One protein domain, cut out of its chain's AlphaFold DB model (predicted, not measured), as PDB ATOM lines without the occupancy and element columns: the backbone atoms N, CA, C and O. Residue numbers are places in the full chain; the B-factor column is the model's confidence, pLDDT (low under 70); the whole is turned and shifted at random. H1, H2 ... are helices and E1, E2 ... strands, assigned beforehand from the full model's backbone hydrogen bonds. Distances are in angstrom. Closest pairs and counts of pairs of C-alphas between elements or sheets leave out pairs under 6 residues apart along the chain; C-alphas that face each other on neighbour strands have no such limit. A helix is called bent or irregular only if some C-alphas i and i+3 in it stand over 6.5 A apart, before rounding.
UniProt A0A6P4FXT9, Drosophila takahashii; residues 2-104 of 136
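Overview. This is residues 2 to 104 of the 136 residues of a protein of Drosophila takahashii (UniProt A0A6P4FXT9). Picture a small, three-stranded sheet, E1, E3 and E2, with the long helix H1 over one face of it; the far part of H1, residues 17 to 23, sticks out. H2 packs on both H1 and the inner strand E3, the short helix H3 packs beside E2 and E3 away from H1, and a wide loop, residues 55 to 80, has no named element. The printed part has 103 residues, with three named helices and three named strands in the order H1 E1 H2 E2 H3 E3. The sheet, in the order E1 E3 E2, is mixed, and the class is mixed, helices and strands. The whole is compact, with a radius of gyration of the C-alphas of 13.5 A and spans of 42 by 31 by 20 A.

Along the chain. Find C-alpha 2 at (72.665, 97.637, 118.412); from there H1, residues 2 to 23, runs 30.9 A to C-alpha 23 at (101.394, 86.289, 117.171). It has a kink of 27 degrees near residue 17 and is irregular, with C-alphas 18 and 21 standing 7.2 A apart. Next come E1, residues 26 to 29, and H2, residues 31 to 40, 14.3 A long. E2, residues 50 to 54, is 13.2 A long. H3 is residues 81 to 88, 10.5 A long. E3, residues 92 to 97, is 13.8 A long and ends at C-alpha 97 (94.603, 82.422, 109.902).

Arrangement. Start at the inner strand E3. It is antiparallel to the edge strand E1, with N 27 and O 96 2.8 A apart, within hydrogen-bond range. It is parallel to the other edge strand, E2, where N 51 and O 92 are 2.9 A apart. E2, H3 and E3 form a strand-helix-strand unit, two parallel neighbour strands with a helix between them in the chain, and its crossover is right-handed. H1 is on the sheet at a height of 9.4 A and runs along the strands, at 10 degrees to E3 on the local plane; helix over one face of the sheet makes two layers. H2 touches H1, with the closest C-alphas, those of Ala 9 and Arg 35, 5.2 A apart; they run opposite ways at a shallow tilt of 34 degrees, only just short of steep. H2 only grazes the sheet, with residues 31 to 40; its closest C-alphas to E3 are those of Ile 34 and Val 94, 5.6 A apart. H3 is on the sheet at a height of 8.0 A; its closest C-alphas to E3 are those of Lys 87 and Cys 93, 7.2 A apart. H3 is apart from H1 and H2. In H2 and H3 every O i to N i+4 pair is within hydrogen-bond range; in H1 16 of 18 are.

Size, cuts and confidence. Look for the farthest C-alphas at Glu 3 and Phe 104, 43.1 A apart. The printed part has no cut. The link from E2 to H3, 26 residues, is long. Confidence is under 70 at residues 2 to 3, 67 to 68, 71 and 98 to 104; the mean pLDDT of the printed part is 82.4.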
ATOM      1  N   SER A   2      71.515  97.201 119.241       58.91
ATOM      2  CA  SER A   2      72.665  97.637 118.412       58.91
ATOM      3  C   SER A   2      73.957  97.866 119.214       58.91
ATOM      4  O   SER A   2      75.036  97.491 118.770       58.91
ATOM      5  N   GLU A   3      73.849  98.393 120.437       61.28
ATOM      6  CA  GLU A   3      74.995  98.685 121.315       61.28
ATOM      7  C   GLU A   3      75.830  97.435 121.660       61.28
ATOM      8  O   GLU A   3      77.058  97.484 121.747       61.28
ATOM      9  N   THR A   4      75.184  96.269 121.757       80.00
ATOM     10  CA  THR A   4      75.846  94.984 122.028       80.00
ATOM     11  C   THR A   4      76.702  94.510 120.848       80.00
ATOM     12  O   THR A   4      77.792  93.978 121.060       80.00
ATOM     13  N   ARG A   5      76.248  94.731 119.605       84.56
ATOM     14  CA  ARG A   5      76.956  94.300 118.385       84.56
ATOM     15  C   ARG A   5      78.144  95.206 118.054       84.56
ATOM     16  O   ARG A   5      79.238  94.702 117.808       84.56
ATOM     17  N   ALA A   6      77.987  96.520 118.217       83.94
ATOM     18  CA  ALA A   6      79.099  97.468 118.120       83.94
ATOM     19  C   ALA A   6      80.189  97.189 119.176       83.94
ATOM     20  O   ALA A   6      81.391  97.224 118.883       83.94
ATOM     21  N   THR A   7      79.780  96.832 120.399       88.38
ATOM     22  CA  THR A   7      80.709  96.418 121.464       88.38
ATOM     23  C   THR A   7      81.445  95.127 121.104       88.38
ATOM     24  O   THR A   7      82.643  95.012 121.360       88.38
ATOM     25  N   MET A   8      80.758  94.158 120.490       89.25
ATOM     26  CA  MET A   8      81.368  92.913 120.012       89.25
ATOM     27  C   MET A   8      82.436  93.188 118.949       89.25
ATOM     28  O   MET A   8      83.573  92.752 119.120       89.25
ATOM     29  N   ALA A   9      82.114  93.967 117.912       91.31
ATOM     30  CA  ALA A   9      83.077  94.348 116.879       91.31
ATOM     31  C   ALA A   9      84.316  95.031 117.479       91.31
ATOM     32  O   ALA A   9      85.449  94.681 117.153       91.31
ATOM     33  N   SER A  10      84.102  95.958 118.413       92.56
ATOM     34  CA  SER A  10      85.189  96.684 119.080       92.56
ATOM     35  C   SER A  10      86.079  95.750 119.902       92.56
ATOM     36  O   SER A  10      87.301  95.834 119.820       92.56
ATOM     37  N   LYS A  11      85.492  94.807 120.653       91.50
ATOM     38  CA  LYS A  11      86.252  93.800 121.415       91.50
ATOM     39  C   LYS A  11      87.121  92.925 120.513       91.50
ATOM     40  O   LYS A  11      88.266  92.654 120.867       91.50
ATOM     41  N   ILE A  12      86.586  92.504 119.368       90.56
ATOM     42  CA  ILE A  12      87.307  91.684 118.391       90.56
ATOM     43  C   ILE A  12      88.515  92.446 117.847       90.56
ATOM     44  O   ILE A  12      89.637  91.948 117.921       90.56
ATOM     45  N   LEU A  13      88.291  93.660 117.341       92.25
ATOM     46  CA  LEU A  13      89.344  94.473 116.732       92.25
ATOM     47  C   LEU A  13      90.441  94.821 117.736       92.25
ATOM     48  O   LEU A  13      91.611  94.613 117.438       92.25
ATOM     49  N   ASN A  14      90.069  95.217 118.956       92.44
ATOM     50  CA  ASN A  14      91.034  95.493 120.021       92.44
ATOM     51  C   ASN A  14      91.890  94.259 120.360       92.44
ATOM     52  O   ASN A  14      93.068  94.389 120.685       92.44
ATOM     53  N   GLY A  15      91.308  93.057 120.304       88.19
ATOM     54  CA  GLY A  15      92.042  91.808 120.494       88.19
ATOM     55  C   GLY A  15      93.057  91.561 119.379       88.19
ATOM     56  O   GLY A  15      94.218  91.272 119.666       88.19
ATOM     57  N   ILE A  16      92.637  91.721 118.122       86.25
ATOM     58  CA  ILE A  16      93.515  91.563 116.954       86.25
ATOM     59  C   ILE A  16      94.652  92.589 117.018       86.25
ATOM     60  O   ILE A  16      95.811  92.199 116.995       86.25
ATOM     61  N   GLU A  17      94.355  93.874 117.202       89.06
ATOM     62  CA  GLU A  17      95.368  94.938 117.271       89.06
ATOM     63  C   GLU A  17      96.391  94.713 118.392       89.06
ATOM     64  O   GLU A  17      97.582  94.971 118.215       89.06
ATOM     65  N   LYS A  18      95.942  94.192 119.539       87.75
ATOM     66  CA  LYS A  18      96.813  93.935 120.688       87.75
ATOM     67  C   LYS A  18      97.769  92.763 120.460       87.75
ATOM     68  O   LYS A  18      98.922  92.844 120.883       87.75
ATOM     69  N   TYR A  19      97.295  91.666 119.872       82.56
ATOM     70  CA  TYR A  19      98.056  90.411 119.823       82.56
ATOM     71  C   TYR A  19      98.682  90.122 118.457       82.56
ATOM     72  O   TYR A  19      99.745  89.505 118.399       82.56
ATOM     73  N   GLU A  20      98.088  90.591 117.362       81.12
ATOM     74  CA  GLU A  20      98.544  90.270 116.009       81.12
ATOM     75  C   GLU A  20      99.993  90.688 115.706       81.12
ATOM     76  O   GLU A  20     100.705  89.885 115.103       81.12
ATOM     77  N   PRO A  21     100.513  91.845 116.176       80.56
ATOM     78  CA  PRO A  21     101.917  92.205 115.959       80.56
ATOM     79  C   PRO A  21     102.920  91.184 116.517       80.56
ATOM     80  O   PRO A  21     104.043  91.084 116.019       80.56
ATOM     81  N   GLN A  22     102.521  90.434 117.550       74.25
ATOM     82  CA  GLN A  22     103.354  89.432 118.217       74.25
ATOM     83  C   GLN A  22     103.082  88.023 117.685       74.25
ATOM     84  O   GLN A  22     104.023  87.282 117.415       74.25
ATOM     85  N   VAL A  23     101.806  87.656 117.525       76.69
ATOM     86  CA  VAL A  23     101.394  86.289 117.171       76.69
ATOM     87  C   VAL A  23     101.489  86.038 115.665       76.69
ATOM     88  O   VAL A  23     101.814  84.918 115.267       76.69
ATOM     89  N   LYS A  24     101.246  87.066 114.834       80.00
ATOM     90  CA  LYS A  24     101.177  86.965 113.365       80.00
ATOM     91  C   LYS A  24     100.264  85.811 112.942       80.00
ATOM     92  O   LYS A  24     100.681  84.882 112.244       80.00
ATOM     93  N   ALA A  25      99.052  85.807 113.492       76.25
ATOM     94  CA  ALA A  25      98.094  84.727 113.339       76.25
ATOM     95  C   ALA A  25      97.281  84.841 112.050       76.25
ATOM     96  O   ALA A  25      96.748  83.822 111.622       76.25
ATOM     97  N   PHE A  26      97.159  86.022 111.438       81.81
ATOM     98  CA  PHE A  26      96.284  86.259 110.290       81.81
ATOM     99  C   PHE A  26      97.064  86.494 108.992       81.81
ATOM    100  O   PHE A  26      97.969  87.318 108.923       81.81
ATOM    101  N   THR A  27      96.673  85.794 107.924       82.50
ATOM    102  CA  THR A  27      97.090  86.127 106.549       82.50
ATOM    103  C   THR A  27      96.241  87.248 105.976       82.50
ATOM    104  O   THR A  27      96.715  88.041 105.168       82.50
ATOM    105  N   SER A  28      94.974  87.319 106.389       84.44
ATOM    106  CA  SER A  28      94.064  88.391 106.014       84.44
ATOM    107  C   SER A  28      93.008  88.606 107.090       84.44
ATOM    108  O   SER A  28      92.493  87.659 107.680       84.44
ATOM    109  N   TYR A  29      92.671  89.863 107.335       90.62
ATOM    110  CA  TYR A  29      91.484  90.282 108.070       90.62
ATOM    111  C   TYR A  29      91.083  91.669 107.561       90.62
ATOM    112  O   TYR A  29      91.925  92.414 107.059       90.62
ATOM    113  N   ASP A  30      89.802  92.013 107.673       91.62
ATOM    114  CA  ASP A  30      89.280  93.312 107.246       91.62
ATOM    115  C   ASP A  30      88.446  93.921 108.384       91.62
ATOM    116  O   ASP A  30      87.360  93.419 108.695       91.62
ATOM    117  N   PRO A  31      88.918  95.012 109.016       91.50
ATOM    118  CA  PRO A  31      88.192  95.676 110.091       91.50
ATOM    119  C   PRO A  31      86.795  96.176 109.715       91.50
ATOM    120  O   PRO A  31      85.899  96.192 110.563       91.50
ATOM    121  N   VAL A  32      86.588  96.600 108.465       92.94
ATOM    122  CA  VAL A  32      85.273  97.037 107.976       92.94
ATOM    123  C   VAL A  32      84.345  95.835 107.893       92.94
ATOM    124  O   VAL A  32      83.217  95.894 108.389       92.94
ATOM    125  N   ARG A  33      84.844  94.721 107.349       92.38
ATOM    126  CA  ARG A  33      84.078  93.479 107.258       92.38
ATOM    127  C   ARG A  33      83.715  92.916 108.625       92.38
ATOM    128  O   ARG A  33      82.562  92.560 108.835       92.38
ATOM    129  N   ILE A  34      84.652  92.905 109.573       92.62
ATOM    130  CA  ILE A  34      84.408  92.448 110.951       92.62
ATOM    131  C   ILE A  34      83.262  93.233 111.597       92.62
ATOM    132  O   ILE A  34      82.413  92.639 112.258       92.62
ATOM    133  N   ARG A  35      83.209  94.557 111.397       93.25
ATOM    134  CA  ARG A  35      82.112  95.395 111.910       93.25
ATOM    135  C   ARG A  35      80.778  95.034 111.261       93.25
ATOM    136  O   ARG A  35      79.805  94.823 111.974       93.25
ATOM    137  N   GLN A  36      80.753  94.895 109.935       92.94
ATOM    138  CA  GLN A  36      79.545  94.505 109.201       92.94
ATOM    139  C   GLN A  36      79.030  93.125 109.627       92.94
ATOM    140  O   GLN A  36      77.842  92.963 109.896       92.94
ATOM    141  N   ASP A  37      79.919  92.136 109.733       91.56
ATOM    142  CA  ASP A  37      79.561  90.775 110.138       91.56
ATOM    143  C   ASP A  37      79.095  90.724 111.594       91.56
ATOM    144  O   ASP A  37      78.150  90.005 111.913       91.56
ATOM    145  N   ALA A  38      79.695  91.524 112.476       91.50
ATOM    146  CA  ALA A  38      79.237  91.658 113.852       91.50
ATOM    147  C   ALA A  38      77.833  92.278 113.950       91.50
ATOM    148  O   ALA A  38      77.007  91.811 114.740       91.50
ATOM    149  N   ASP A  39      77.543  93.289 113.129       92.38
ATOM    150  CA  ASP A  39      76.231  93.938 113.071       92.38
ATOM    151  C   ASP A  39      75.147  93.022 112.490       92.38
ATOM    152  O   ASP A  39      73.989  93.090 112.915       92.38
ATOM    153  N   MET A  40      75.526  92.130 111.574       91.12
ATOM    154  CA  MET A  40      74.634  91.178 110.908       91.12
ATOM    155  C   MET A  40      74.586  89.796 111.575       91.12
ATOM    156  O   MET A  40      73.834  88.935 111.120       91.12
ATOM    157  N   ALA A  41      75.344  89.574 112.652       90.00
ATOM    158  CA  ALA A  41      75.460  88.272 113.299       90.00
ATOM    159  C   ALA A  41      74.097  87.721 113.747       90.00
ATOM    160  O   ALA A  41      73.347  88.370 114.496       90.00
ATOM    161  N   SER A  42      73.792  86.501 113.303       88.19
ATOM    162  CA  SER A  42      72.572  85.786 113.672       88.19
ATOM    163  C   SER A  42      72.502  85.564 115.186       88.19
ATOM    164  O   SER A  42      73.527  85.307 115.818       88.19
ATOM    165  N   PRO A  43      71.313  85.638 115.806       88.38
ATOM    166  CA  PRO A  43      71.158  85.166 117.173       88.38
ATOM    167  C   PRO A  43      71.456  83.664 117.221       88.38
ATOM    168  O   PRO A  43      71.025  82.910 116.351       88.38
ATOM    169  N   GLY A  44      72.184  83.223 118.241       88.94
ATOM    170  CA  GLY A  44      72.561  81.825 118.362       88.94
ATOM    171  C   GLY A  44      73.548  81.579 119.499       88.94
ATOM    172  O   GLY A  44      73.969  82.527 120.169       88.94
ATOM    173  N   PRO A  45      73.915  80.309 119.733       90.31
ATOM    174  CA  PRO A  45      74.762  79.918 120.857       90.31
ATOM    175  C   PRO A  45      76.189  80.475 120.774       90.31
ATOM    176  O   PRO A  45      76.868  80.524 121.794       90.31
ATOM    177  N   LEU A  46      76.644  80.898 119.590       88.94
ATOM    178  CA  LEU A  46      77.977  81.468 119.376       88.94
ATOM    179  C   LEU A  46      77.953  82.992 119.192       88.94
ATOM    180  O   LEU A  46      78.978  83.579 118.844       88.94
ATOM    181  N   LEU A  47      76.813  83.652 119.424       89.44
ATOM    182  CA  LEU A  47      76.745  85.111 119.380       89.44
ATOM    183  C   LEU A  47      77.732  85.709 120.391       89.44
ATOM    184  O   LEU A  47      77.703  85.376 121.573       89.44
ATOM    185  N   GLY A  48      78.602  86.611 119.933       85.25
ATOM    186  CA  GLY A  48      79.688  87.151 120.759       85.25
ATOM    187  C   GLY A  48      81.049  86.507 120.504       85.25
ATOM    188  O   GLY A  48      82.057  87.054 120.948       85.25
ATOM    189  N   MET A  49      81.099  85.372 119.800       87.81
ATOM    190  CA  MET A  49      82.342  84.647 119.540       87.81
ATOM    191  C   MET A  49      82.973  85.057 118.208       87.81
ATOM    192  O   MET A  49      82.301  85.151 117.179       87.81
ATOM    193  N   SER A  50      84.290  85.244 118.224       89.75
ATOM    194  CA  SER A  50      85.117  85.440 117.033       89.75
ATOM    195  C   SER A  50      85.827  84.156 116.635       89.75
ATOM    196  O   SER A  50      86.413  83.488 117.490       89.75
ATOM    197  N   VAL A  51      85.849  83.855 115.340       88.75
ATOM    198  CA  VAL A  51      86.523  82.673 114.794       88.75
ATOM    199  C   VAL A  51      87.489  83.076 113.687       88.75
ATOM    200  O   VAL A  51      87.102  83.731 112.719       88.75
ATOM    201  N   GLY A  52      88.748  82.660 113.814       87.38
ATOM    202  CA  GLY A  52      89.712  82.680 112.715       87.38
ATOM    203  C   GLY A  52      89.557  81.425 111.857       87.38
ATOM    204  O   GLY A  52      89.485  80.317 112.389       87.38
ATOM    205  N   VAL A  53      89.484  81.588 110.538       87.25
ATOM    206  CA  VAL A  53      89.272  80.477 109.601       87.25
ATOM    207  C   VAL A  53      90.600  80.116 108.948       87.25
ATOM    208  O   VAL A  53      91.230  80.960 108.325       87.25
ATOM    209  N   LYS A  54      91.049  78.865 109.060       83.31
ATOM    210  CA  LYS A  54      92.328  78.441 108.467       83.31
ATOM    211  C   LYS A  54      92.340  78.689 106.953       83.31
ATOM    212  O   LYS A  54      91.347  78.384 106.293       83.31
ATOM    213  N   ASP A  55      93.455  79.167 106.394       81.88
ATOM    214  CA  ASP A  55      93.597  79.519 104.963       81.88
ATOM    215  C   ASP A  55      93.640  78.327 103.979       81.88
ATOM    216  O   ASP A  55      94.306  78.341 102.954       81.88
ATOM    217  N   ILE A  56      92.918  77.261 104.310       81.81
ATOM    218  CA  ILE A  56      92.580  76.126 103.441       81.81
ATOM    219  C   ILE A  56      91.064  75.880 103.403       81.81
ATOM    220  O   ILE A  56      90.600  74.993 102.696       81.81
ATOM    221  N   ILE A  57      90.307  76.611 104.226       84.00
ATOM    222  CA  ILE A  57      88.860  76.502 104.363       84.00
ATOM    223  C   ILE A  57      88.243  77.649 103.571       84.00
ATOM    224  O   ILE A  57      88.581  78.811 103.807       84.00
ATOM    225  N   ASP A  58      87.333  77.321 102.661       87.12
ATOM    226  CA  ASP A  58      86.709  78.297 101.775       87.12
ATOM    227  C   ASP A  58      85.883  79.341 102.526       87.12
ATOM    228  O   ASP A  58      85.078  79.028 103.411       87.12
ATOM    229  N   THR A  59      86.076  80.596 102.127       88.06
ATOM    230  CA  THR A  59      85.303  81.745 102.590       88.06
ATOM    231  C   THR A  59      85.007  82.669 101.422       88.06
ATOM    232  O   THR A  59      85.885  82.912 100.599       88.06
ATOM    233  N   VAL A  60      83.810  83.251 101.387       88.00
ATOM    234  CA  VAL A  60      83.433  84.211 100.334       88.00
ATOM    235  C   VAL A  60      84.183  85.537 100.494       88.00
ATOM    236  O   VAL A  60      84.699  86.107  99.536       88.00
ATOM    237  N   HIS A  61      84.244  86.046 101.726       85.62
ATOM    238  CA  HIS A  61      84.694  87.418 101.999       85.62
ATOM    239  C   HIS A  61      86.196  87.569 102.218       85.62
ATOM    240  O   HIS A  61      86.699  88.686 102.178       85.62
ATOM    241  N   TYR A  62      86.908  86.465 102.419       85.75
ATOM    242  CA  TYR A  62      88.356  86.475 102.562       85.75
ATOM    243  C   TYR A  62      88.971  85.520 101.540       85.75
ATOM    244  O   TYR A  62      88.394  84.452 101.311       85.75
ATOM    245  N   PRO A  63      90.111  85.878 100.929       85.12
ATOM    246  CA  PRO A  63      90.755  85.019  99.948       85.12
ATOM    247  C   PRO A  63      91.186  83.703 100.600       85.12
ATOM    248  O   PRO A  63      91.580  83.675 101.765       85.12
ATOM    249  N   THR A  64      91.103  82.607  99.854       82.31
ATOM    250  CA  THR A  64      91.604  81.296 100.278       82.31
ATOM    251  C   THR A  64      92.832  80.981  99.445       82.31
ATOM    252  O   THR A  64      92.709  80.545  98.305       82.31
ATOM    253  N   SER A  65      94.021  81.232  99.992       75.62
ATOM    254  CA  SER A  65      95.262  81.107  99.211       75.62
ATOM    255  C   SER A  65      95.901  79.722  99.326       75.62
ATOM    256  O   SER A  65      96.934  79.470  98.717       75.62
ATOM    257  N   HIS A  66      95.333  78.813 100.129       71.25
ATOM    258  CA  HIS A  66      95.875  77.470 100.395       71.25
ATOM    259  C   HIS A  66      97.337  77.465 100.890       71.25
ATOM    260  O   HIS A  66      98.011  76.434 100.860       71.25
ATOM    261  N   GLY A  67      97.842  78.615 101.354       65.00
ATOM    262  CA  GLY A  67      99.256  78.825 101.660       65.00
ATOM    263  C   GLY A  67     100.195  78.761 100.447       65.00
ATOM    264  O   GLY A  67     101.395  78.612 100.646       65.00
ATOM    265  N   SER A  68      99.678  78.866  99.217       67.56
ATOM    266  CA  SER A  68     100.453  78.789  97.976       67.56
ATOM    267  C   SER A  68     100.317  80.071  97.140       67.56
ATOM    268  O   SER A  68      99.201  80.556  96.942       67.56
ATOM    269  N   PRO A  69     101.413  80.595  96.554       70.69
ATOM    270  CA  PRO A  69     101.358  81.744  95.646       70.69
ATOM    271  C   PRO A  69     100.468  81.524  94.415       70.69
ATOM    272  O   PRO A  69      99.979  82.487  93.834       70.69
ATOM    273  N   ILE A  70     100.240  80.264  94.024       72.94
ATOM    274  CA  ILE A  70      99.405  79.895  92.869       72.94
ATOM    275  C   ILE A  70      97.951  80.348  93.063       72.94
ATOM    276  O   ILE A  70      97.284  80.709  92.099       72.94
ATOM    277  N   TYR A  71      97.475  80.361  94.310       67.19
ATOM    278  CA  TYR A  71      96.107  80.735  94.672       67.19
ATOM    279  C   TYR A  71      96.033  82.127  95.310       67.19
ATOM    280  O   TYR A  71      95.042  82.462  95.961       67.19
ATOM    281  N   ALA A  72      97.065  82.959  95.138       71.69
ATOM    282  CA  ALA A  72      97.066  84.316  95.665       71.69
ATOM    283  C   ALA A  72      95.856  85.103  95.129       71.69
ATOM    284  O   ALA A  72      95.704  85.297  93.924       71.69
ATOM    285  N   GLY A  73      94.985  85.549  96.038       70.88
ATOM    286  CA  GLY A  73      93.773  86.294  95.688       70.88
ATOM    287  C   GLY A  73      92.613  85.439  95.166       70.88
ATOM    288  O   GLY A  73      91.646  85.994  94.650       70.88
ATOM    289  N   TYR A  74      92.668  84.110  95.297       80.19
ATOM    290  CA  TYR A  74      91.527  83.254  94.977       80.19
ATOM    291  C   TYR A  74      90.373  83.499  95.959       80.19
ATOM    292  O   TYR A  74      90.541  83.400  97.175       80.19
ATOM    293  N   HIS A  75      89.189  83.798  95.422       82.19
ATOM    294  CA  HIS A  75      87.955  83.956  96.188       82.19
ATOM    295  C   HIS A  75      86.987  82.826  95.854       82.19
ATOM    296  O   HIS A  75      86.564  82.664  94.709       82.19
ATOM    297  N   SER A  76      86.617  82.064  96.876       85.38
ATOM    298  CA  SER A  76      85.660  80.971  96.752       85.38
ATOM    299  C   SER A  76      84.247  81.530  96.539       85.38
ATOM    300  O   SER A  76      83.864  82.530  97.146       85.38
ATOM    301  N   LEU A  77      83.441  80.869  95.702       86.69
ATOM    302  CA  LEU A  77      82.057  81.294  95.419       86.69
ATOM    303  C   LEU A  77      81.105  81.092  96.606       86.69
ATOM    304  O   LEU A  77      80.044  81.711  96.670       86.69
ATOM    305  N   SER A  78      81.470  80.214  97.537       88.38
ATOM    306  CA  SER A  78      80.674  79.873  98.712       88.38
ATOM    307  C   SER A  78      81.565  79.640  99.923       88.38
ATOM    308  O   SER A  78      82.707  79.202  99.792       88.38
ATOM    309  N   ASP A  79      81.012  79.877 101.109       90.12
ATOM    310  CA  ASP A  79      81.643  79.471 102.357       90.12
ATOM    311  C   ASP A  79      81.626  77.939 102.477       90.12
ATOM    312  O   ASP A  79      80.656  77.277 102.086       90.12
ATOM    313  N   ALA A  80      82.673  77.368 103.074       89.88
ATOM    314  CA  ALA A  80      82.670  75.960 103.453       89.88
ATOM    315  C   ALA A  80      81.524  75.659 104.436       89.88
ATOM    316  O   ALA A  80      81.149  76.499 105.256       89.88
ATOM    317  N   ALA A  81      81.008  74.426 104.426       90.69
ATOM    318  CA  ALA A  81      79.869  74.040 105.265       90.69
ATOM    319  C   ALA A  81      80.087  74.329 106.765       90.69
ATOM    320  O   ALA A  81      79.156  74.734 107.458       90.69
ATOM    321  N   CYS A  82      81.318  74.170 107.262       90.19
ATOM    322  CA  CYS A  82      81.675  74.495 108.643       90.19
ATOM    323  C   CYS A  82      81.619  76.006 108.930       90.19
ATOM    324  O   CYS A  82      81.109  76.407 109.972       90.19
ATOM    325  N   VAL A  83      82.080  76.848 108.002       92.25
ATOM    326  CA  VAL A  83      82.003  78.313 108.111       92.25
ATOM    327  C   VAL A  83      80.547  78.759 108.104       92.25
ATOM    328  O   VAL A  83      80.146  79.559 108.948       92.25
ATOM    329  N   THR A  84      79.733  78.190 107.214       92.56
ATOM    330  CA  THR A  84      78.292  78.451 107.171       92.56
ATOM    331  C   THR A  84      77.629  78.104 108.502       92.56
ATOM    332  O   THR A  84      76.901  78.931 109.039       92.56
ATOM    333  N   GLN A  85      77.926  76.937 109.085       92.56
ATOM    334  CA  GLN A  85      77.381  76.534 110.390       92.56
ATOM    335  C   GLN A  85      77.808  77.459 111.539       92.56
ATOM    336  O   GLN A  85      77.010  77.768 112.420       92.56
ATOM    337  N   LEU A  86      79.056  77.932 111.533       92.12
ATOM    338  CA  LEU A  86      79.535  78.889 112.531       92.12
ATOM    339  C   LEU A  86      78.785  80.223 112.428       92.12
ATOM    340  O   LEU A  86      78.311  80.743 113.439       92.12
ATOM    341  N   LYS A  87      78.628  80.744 111.205       91.50
ATOM    342  CA  LYS A  87      77.898  81.992 110.944       91.50
ATOM    343  C   LYS A  87      76.416  81.873 111.302       91.50
ATOM    344  O   LYS A  87      75.867  82.779 111.924       91.50
ATOM    345  N   THR A  88      75.764  80.755 110.970       91.75
ATOM    346  CA  THR A  88      74.352  80.533 111.332       91.75
ATOM    347  C   THR A  88      74.158  80.402 112.840       91.75
ATOM    348  O   THR A  88      73.142  80.861 113.353       91.75
ATOM    349  N   ALA A  89      75.144  79.864 113.564       90.44
ATOM    350  CA  ALA A  89      75.152  79.819 115.025       90.44
ATOM    351  C   ALA A  89      75.492  81.171 115.697       90.44
ATOM    352  O   ALA A  89      75.469  81.252 116.928       90.44
ATOM    353  N   GLY A  90      75.785  82.220 114.919       90.44
ATOM    354  CA  GLY A  90      76.010  83.588 115.399       90.44
ATOM    355  C   GLY A  90      77.472  83.994 115.589       90.44
ATOM    356  O   GLY A  90      77.730  85.088 116.091       90.44
ATOM    357  N   ALA A  91      78.428  83.149 115.196       90.38
ATOM    358  CA  ALA A  91      79.846  83.487 115.274       90.38
ATOM    359  C   ALA A  91      80.254  84.487 114.179       90.38
ATOM    360  O   ALA A  91      79.767  84.437 113.049       90.38
ATOM    361  N   VAL A  92      81.222  85.349 114.497       92.62
ATOM    362  CA  VAL A  92      81.836  86.284 113.542       92.62
ATOM    363  C   VAL A  92      83.145  85.688 113.032       92.62
ATOM    364  O   VAL A  92      84.085  85.486 113.801       92.62
ATOM    365  N   CYS A  93      83.230  85.407 111.732       91.69
ATOM    366  CA  CYS A  93      84.475  84.970 111.099       91.69
ATOM    367  C   CYS A  93      85.359  86.188 110.804       91.69
ATOM    368  O   CYS A  93      85.042  86.991 109.930       91.69
ATOM    369  N   VAL A  94      86.459  86.334 111.542       90.25
ATOM    370  CA  VAL A  94      87.217  87.599 111.594       90.25
ATOM    371  C   VAL A  94      88.333  87.708 110.561       90.25
ATOM    372  O   VAL A  94      88.889  88.781 110.368       90.25
ATOM    373  N   GLY A  95      88.669  86.611 109.895       87.69
ATOM    374  CA  GLY A  95      89.729  86.592 108.901       87.69
ATOM    375  C   GLY A  95      90.287  85.199 108.681       87.69
ATOM    376  O   GLY A  95      89.789  84.209 109.239       87.69
ATOM    377  N   LYS A  96      91.340  85.140 107.870       84.62
ATOM    378  CA  LYS A  96      92.060  83.916 107.542       84.62
ATOM    379  C   LYS A  96      93.308  83.799 108.374       84.62
ATOM    380  O   LYS A  96      94.122  84.717 108.401       84.62
ATOM    381  N   THR A  97      93.436  82.680 109.070       77.00
ATOM    382  CA  THR A  97      94.603  82.422 109.902       77.00
ATOM    383  C   THR A  97      95.712  81.764 109.100       77.00
ATOM    384  O   THR A  97      95.454  80.944 108.210       77.00
ATOM    385  N   VAL A  98      96.951  82.135 109.432       62.34
ATOM    386  CA  VAL A  98      98.176  81.567 108.876       62.34
ATOM    387  C   VAL A  98      98.120  80.058 109.020       62.34
ATOM    388  O   VAL A  98      98.068  79.491 110.110       62.34
ATOM    389  N   THR A  99      98.111  79.409 107.865       44.00
ATOM    390  CA  THR A  99      98.397  77.995 107.730       44.00
ATOM    391  C   THR A  99      99.843  77.852 107.284       44.00
ATOM    392  O   THR A  99     100.341  78.650 106.493       44.00
ATOM    393  N   THR A 100     100.514  76.805 107.746       36.53
ATOM    394  CA  THR A 100     101.640  76.247 106.996       36.53
ATOM    395  C   THR A 100     101.118  75.781 105.635       36.53
ATOM    396  O   THR A 100     100.006  75.232 105.569       36.53
ATOM    397  N   GLU A 101     101.887  76.016 104.574       30.36
ATOM    398  CA  GLU A 101     101.583  75.597 103.202       30.36
ATOM    399  C   GLU A 101     101.047  74.145 103.181       30.36
ATOM    400  O   GLU A 101     101.626  73.245 103.792       30.36
ATOM    401  N   PHE A 102      99.861  73.934 102.594       37.88
ATOM    402  CA  PHE A 102      99.203  72.622 102.422       37.88
ATOM    403  C   PHE A 102      99.042  71.710 103.658       37.88
ATOM    404  O   PHE A 102      98.848  70.506 103.506       37.88
ATOM    405  N   ALA A 103      99.106  72.235 104.889       41.56
ATOM    406  CA  ALA A 103      99.203  71.392 106.093       41.56
ATOM    407  C   ALA A 103     100.383  70.391 106.039       41.56
ATOM    408  O   ALA A 103     100.341  69.344 106.685       41.56
ATOM    409  N   PHE A 104     101.444  70.730 105.295       36.47
ATOM    410  CA  PHE A 104     102.625  69.897 105.114       36.47
ATOM    411  C   PHE A 104     103.896  70.651 105.542       36.47
ATOM    412  O   PHE A 104     104.247  71.690 105.000       36.47
TER     413      PHE A 104